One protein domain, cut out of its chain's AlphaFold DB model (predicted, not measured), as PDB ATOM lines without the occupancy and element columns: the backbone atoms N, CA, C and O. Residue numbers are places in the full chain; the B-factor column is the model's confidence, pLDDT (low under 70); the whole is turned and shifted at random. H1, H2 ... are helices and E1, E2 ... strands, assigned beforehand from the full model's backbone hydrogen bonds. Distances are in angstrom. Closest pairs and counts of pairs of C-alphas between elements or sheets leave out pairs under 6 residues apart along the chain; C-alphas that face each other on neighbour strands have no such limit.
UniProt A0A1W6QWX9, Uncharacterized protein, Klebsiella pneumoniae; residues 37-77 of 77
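This is residues 37 to 77 of the 77 residues of an uncharacterized protein of Klebsiella pneumoniae (UniProt A0A1W6QWX9). A small three-stranded antiparallel sheet, E1, E2 and E3, has one long helix, H2, passing its E1 edge, and a short helix, H1, leads straight into E1 and comes near the later part of H2 at Arg 73. H2 meets the sheet mostly through E1, and E3 is the edge strand farther from it. The printed part has 41 residues with two named helices and three named strands, in the order H1, E1, E2, E3, H2; the sheet order is E1, E2, E3, and the class is mixed, helices and strands. The whole is compact, with a radius of gyration of the C-alphas of 9.4 A, and its C-alphas span 24 by 21 by 12 A.

The sheet is made of E1, residues 43 to 45, E2, residues 49 to 52, and E3, residues 55 to 59. It is a meander, each strand the antiparallel neighbour of the one before; E1 and E3 are its edge strands and E2 is the inner one. E1 and E2 form a hairpin at 161 degrees between their directions, with N 44 and O 51 at 3.0 A and N 51 and O 44 at 2.8 A, within hydrogen-bond range. E2 and E3 form a second hairpin at 143 degrees, with N 50 and O 58 at 2.9 A and N 55 and O 52 at 3.1 A, within hydrogen-bond range. H2, residues 63 to 75, is on the sheet but only grazes it, with its residues 63 to 74. The closest C-alphas of E1 and H2 are those of Thr 45 and Glu 70, 6.2 A apart. H1, residues 38 to 42, also only grazes the sheet, with its residues 39 to 42; its closest C-alphas to E2 are those of Ile 42 and Met 52, at 5.5 A. H1 and H2 are close but not clearly touching, the closest C-alphas being those of Leu 40 and Arg 73, at 5.4 A. In H1 and H2 every O i to N i+4 pair is within hydrogen-bond range.

E3 is 11.9 A from first to last C-alpha, E2 10.0 A and E1 7.2 A. C-alpha 43, where E1 begins, is at (-25.040, 40.805, -0.575). H2 measures 18.2 A and ends with C-alpha 75 at (-15.721, 35.936, -10.068). H1 measures 6.6 A and begins with C-alpha 38 at (-29.640, 36.884, -6.669).

The two C-alphas farthest apart are those of Ser 61 and Leu 77, at 25.1 A. The printed part has no cut, and the four links between named elements are tight. The mean pLDDT of the printed part is 94.2; one residue, Leu 77, the chain's last, is under 70.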
ATOM      1  N   ARG A  37     -28.573  32.763  -6.867       92.12
ATOM      2  CA  ARG A  37     -27.658  33.701  -7.547       92.12
ATOM      3  C   ARG A  37     -27.958  35.165  -7.229       92.12
ATOM      4  O   ARG A  37     -27.021  35.923  -7.039       92.12
ATOM      5  N   TYR A  38     -29.229  35.526  -7.048       92.81
ATOM      6  CA  TYR A  38     -29.640  36.884  -6.669       92.81
ATOM      7  C   TYR A  38     -28.990  37.384  -5.363       92.81
ATOM      8  O   TYR A  38     -28.852  38.588  -5.168       92.81
ATOM      9  N   LEU A  39     -28.573  36.484  -4.460       93.56
ATOM     10  CA  LEU A  39     -27.851  36.865  -3.243       93.56
ATOM     11  C   LEU A  39     -26.481  37.471  -3.556       93.56
ATOM     12  O   LEU A  39     -26.025  38.319  -2.801       93.56
ATOM     13  N   LEU A  40     -25.845  37.079  -4.660       93.50
ATOM     14  CA  LEU A  40     -24.566  37.644  -5.100       93.50
ATOM     15  C   LEU A  40     -24.715  39.076  -5.642       93.50
ATOM     16  O   LEU A  40     -23.748  39.835  -5.634       93.50
ATOM     17  N   ASP A  41     -25.922  39.463  -6.057       93.06
ATOM     18  CA  ASP A  41     -26.212  40.824  -6.518       93.06
ATOM     19  C   ASP A  41     -26.503  41.771  -5.351       93.06
ATOM     20  O   ASP A  41     -26.205  42.965  -5.415       93.06
ATOM     21  N   ILE A  42     -27.114  41.251  -4.282       95.62
ATOM     22  CA  ILE A  42     -27.601  42.080  -3.174       95.62
ATOM     23  C   ILE A  42     -26.752  41.977  -1.913       95.62
ATOM     24  O   ILE A  42     -26.886  42.854  -1.069       95.62
ATOM     25  N   VAL A  43     -25.912  40.957  -1.747       96.19
ATOM     26  CA  VAL A  43     -25.040  40.805  -0.575       96.19
ATOM     27  C   VAL A  43     -23.591  41.025  -0.980       96.19
ATOM     28  O   VAL A  43     -23.125  40.442  -1.952       96.19
ATOM     29  N   SER A  44     -22.861  41.826  -0.208       96.94
ATOM     30  CA  SER A  44     -21.419  42.032  -0.372       96.94
ATOM     31  C   SER A  44     -20.742  42.261   0.977       96.94
ATOM     32  O   SER A  44     -21.406  42.481   1.996       96.94
ATOM     33  N   THR A  45     -19.413  42.239   1.009       97.69
ATOM     34  CA  THR A  45     -18.643  42.580   2.213       97.69
ATOM     35  C   THR A  45     -17.323  43.262   1.872       97.69
ATOM     36  O   THR A  45     -16.695  42.957   0.865       97.69
ATOM     37  N   ASP A  46     -16.896  44.181   2.736       96.25
ATOM     38  CA  ASP A  46     -15.561  44.794   2.704       96.25
ATOM     39  C   ASP A  46     -14.561  44.076   3.636       96.25
ATOM     40  O   ASP A  46     -13.432  44.527   3.819       96.25
ATOM     41  N   GLY A  47     -14.979  42.966   4.257       96.56
ATOM     42  CA  GLY A  47     -14.214  42.221   5.257       96.56
ATOM     43  C   GLY A  47     -14.395  42.707   6.700       96.56
ATOM     44  O   GLY A  47     -14.034  41.976   7.624       96.56
ATOM     45  N   TYR A  48     -14.998  43.878   6.921       97.12
ATOM     46  CA  TYR A  48     -15.345  44.394   8.252       97.12
ATOM     47  C   TYR A  48     -16.843  44.302   8.528       97.12
ATOM     48  O   TYR A  48     -17.242  43.932   9.636       97.12
ATOM     49  N   TYR A  49     -17.666  44.611   7.529       98.25
ATOM     50  CA  TYR A  49     -19.119  44.589   7.602       98.25
ATOM     51  C   TYR A  49     -19.723  43.817   6.432       98.25
ATOM     52  O   TYR A  49     -19.170  43.742   5.332       98.25
ATOM     53  N   TRP A  50     -20.887  43.235   6.687       98.19
ATOM     54  CA  TRP A  50     -21.768  42.712   5.654       98.19
ATOM     55  C   TRP A  50     -22.726  43.803   5.202       98.19
ATOM     56  O   TRP A  50     -23.263  44.555   6.024       98.19
ATOM     57  N   TYR A  51     -22.973  43.849   3.899       98.00
ATOM     58  CA  TYR A  51     -23.887  44.782   3.268       98.00
ATOM     59  C   TYR A  51     -24.990  44.011   2.559       98.00
ATOM     60  O   TYR A  51     -24.706  43.067   1.827       98.00
ATOM     61  N   MET A  52     -26.235  44.451   2.727       97.19
ATOM     62  CA  MET A  52     -27.368  43.994   1.930       97.19
ATOM     63  C   MET A  52     -27.991  45.188   1.217       97.19
ATOM     64  O   MET A  52     -28.421  46.156   1.846       97.19
ATOM     65  N   SER A  53     -28.013  45.140  -0.114       95.62
ATOM     66  CA  SER A  53     -28.436  46.240  -0.986       95.62
ATOM     67  C   SER A  53     -27.733  47.562  -0.634       95.62
ATOM     68  O   SER A  53     -28.363  48.612  -0.524       95.62
ATOM     69  N   GLY A  54     -26.422  47.490  -0.372       96.06
ATOM     70  CA  GLY A  54     -25.575  48.635  -0.016       96.06
ATOM     71  C   GLY A  54     -25.720  49.152   1.422       96.06
ATOM     72  O   GLY A  54     -25.036  50.105   1.789       96.06
ATOM     73  N   LYS A  55     -26.574  48.550   2.259       97.75
ATOM     74  CA  LYS A  55     -26.751  48.943   3.666       97.75
ATOM     75  C   LYS A  55     -26.043  47.971   4.597       97.75
ATOM     76  O   LYS A  55     -26.148  46.767   4.399       97.75
ATOM     77  N   ILE A  56     -25.382  48.491   5.630       98.00
ATOM     78  CA  ILE A  56     -24.747  47.665   6.664       98.00
ATOM     79  C   ILE A  56     -25.812  46.818   7.365       98.00
ATOM     80  O   ILE A  56     -26.823  47.348   7.830       98.00
ATOM     81  N   CYS A  57     -25.559  45.515   7.459       95.56
ATOM     82  CA  CYS A  57     -26.393  44.564   8.192       95.56
ATOM     83  C   CYS A  57     -25.770  44.193   9.532       95.56
ATOM     84  O   CYS A  57     -26.412  44.321  10.571       95.56
ATOM     85  N   GLU A  58     -24.516  43.748   9.510       97.06
ATOM     86  CA  GLU A  58     -23.807  43.279  10.698       97.06
ATOM     87  C   GLU A  58     -22.286  43.341  10.509       97.06
ATOM     88  O   GLU A  58     -21.787  43.537   9.398       97.06
ATOM     89  N   ARG A  59     -21.541  43.173  11.605       98.25
ATOM     90  CA  ARG A  59     -20.077  43.088  11.578       98.25
ATOM     91  C   ARG A  59     -19.640  41.673  11.197       98.25
ATOM     92  O   ARG A  59     -20.187  40.698  11.705       98.25
ATOM     93  N   VAL A  60     -18.612  41.562  10.361       98.19
ATOM     94  CA  VAL A  60     -17.997  40.281  10.001       98.19
ATOM     95  C   VAL A  60     -17.382  39.633  11.243       98.19
ATOM     96  O   VAL A  60     -16.549  40.231  11.926       98.19
ATOM     97  N   SER A  61     -17.795  38.398  11.526       97.56
ATOM     98  CA  SER A  61     -17.290  37.582  12.636       97.56
ATOM     99  C   SER A  61     -16.151  36.640  12.227       97.56
ATOM    100  O   SER A  61     -15.276  36.358  13.043       97.56
ATOM    101  N   ASP A  62     -16.114  36.196  10.965       97.38
ATOM    102  CA  ASP A  62     -15.022  35.405  10.383       97.38
ATOM    103  C   ASP A  62     -14.594  35.983   9.029       97.38
ATOM    104  O   ASP A  62     -15.293  35.871   8.020       97.38
ATOM    105  N   TYR A  63     -13.405  36.584   9.010       95.62
ATOM    106  CA  TYR A  63     -12.863  37.246   7.823       95.62
ATOM    107  C   TYR A  63     -12.593  36.271   6.668       95.62
ATOM    108  O   TYR A  63     -12.626  36.676   5.509       95.62
ATOM    109  N   ARG A  64     -12.335  34.986   6.957       96.25
ATOM    110  CA  ARG A  64     -12.069  33.977   5.919       96.25
ATOM    111  C   ARG A  64     -13.332  33.676   5.137       96.25
ATOM    112  O   ARG A  64     -13.303  33.737   3.913       96.25
ATOM    113  N   THR A  65     -14.438  33.413   5.831       94.56
ATOM    114  CA  THR A  65     -15.746  33.220   5.194       94.56
ATOM    115  C   THR A  65     -16.156  34.457   4.394       94.56
ATOM    116  O   THR A  65     -16.589  34.317   3.253       94.56
ATOM    117  N   ALA A  66     -15.948  35.661   4.942       96.56
ATOM    118  CA  ALA A  66     -16.208  36.910   4.226       96.56
ATOM    119  C   ALA A  66     -15.384  37.026   2.931       96.56
ATOM    120  O   ALA A  66     -15.944  37.281   1.866       96.56
ATOM    121  N   ALA A  67     -14.078  36.755   2.997       96.19
ATOM    122  CA  ALA A  67     -13.206  36.776   1.825       96.19
ATOM    123  C   ALA A  67     -13.624  35.737   0.773       96.19
ATOM    124  O   ALA A  67     -13.720  36.070  -0.405       96.19
ATOM    125  N   PHE A  68     -13.911  34.495   1.179       94.12
ATOM    126  CA  PHE A  68     -14.376  33.451   0.258       94.12
ATOM    127  C   PHE A  68     -15.678  33.839  -0.444       94.12
ATOM    128  O   PHE A  68     -15.801  33.637  -1.653       94.12
ATOM    129  N   PHE A  69     -16.634  34.404   0.298       93.88
ATOM    130  CA  PHE A  69     -17.889  34.876  -0.273       93.88
ATOM    131  C   PHE A  69     -17.651  35.990  -1.297       93.88
ATOM    132  O   PHE A  69     -18.107  35.874  -2.433       93.88
ATOM    133  N   GLU A  70     -16.908  37.035  -0.924       95.69
ATOM    134  CA  GLU A  70     -16.696  38.205  -1.783       95.69
ATOM    135  C   GLU A  70     -15.888  37.856  -3.039       95.69
ATOM    136  O   GLU A  70     -16.234  38.293  -4.133       95.69
ATOM    137  N   ILE A  71     -14.869  36.995  -2.926       93.94
ATOM    138  CA  ILE A  71     -14.143  36.467  -4.093       93.94
ATOM    139  C   ILE A  71     -15.103  35.711  -5.015       93.94
ATOM    140  O   ILE A  71     -15.108  35.945  -6.222       93.94
ATOM    141  N   GLY A  72     -15.934  34.824  -4.457       91.56
ATOM    142  CA  GLY A  72     -16.930  34.083  -5.229       91.56
ATOM    143  C   GLY A  72     -17.890  35.012  -5.972       91.56
ATOM    144  O   GLY A  72     -18.127  34.810  -7.163       91.56
ATOM    145  N   ARG A  73     -18.375  36.055  -5.291       93.44
ATOM    146  CA  ARG A  73     -19.245  37.099  -5.847       93.44
ATOM    147  C   ARG A  73     -18.582  37.842  -7.007       93.44
ATOM    148  O   ARG A  73     -19.194  38.000  -8.053       93.44
ATOM    149  N   LEU A  74     -17.324  38.254  -6.852       91.88
ATOM    150  CA  LEU A  74     -16.584  38.999  -7.877       91.88
ATOM    151  C   LEU A  74     -16.237  38.158  -9.113       91.88
ATOM    152  O   LEU A  74     -16.193  38.699 -10.210       91.88
ATOM    153  N   LEU A  75     -16.000  36.853  -8.952       89.25
ATOM    154  CA  LEU A  75     -15.721  35.936 -10.068       89.25
ATOM    155  C   LEU A  75     -16.971  35.540 -10.869       89.25
ATOM    156  O   LEU A  75     -16.845  34.903 -11.912       89.25
ATOM    157  N   THR A  76     -18.165  35.836 -10.351       75.50
ATOM    158  CA  THR A  76     -19.448  35.533 -11.003       75.50
ATOM    159  C   THR A  76     -20.115  36.751 -11.647       75.50
ATOM    160  O   THR A  76     -21.165  36.579 -12.267       75.50
ATOM    161  N   LEU A  77     -19.495  37.934 -11.535       59.34
ATOM    162  CA  LEU A  77     -19.792  39.134 -12.331       59.34
ATOM    163  C   LEU A  77     -19.170  39.024 -13.731       59.34
ATOM    164  O   LEU A  77     -19.825  39.496 -14.685       59.34
TER     165      LEU A  77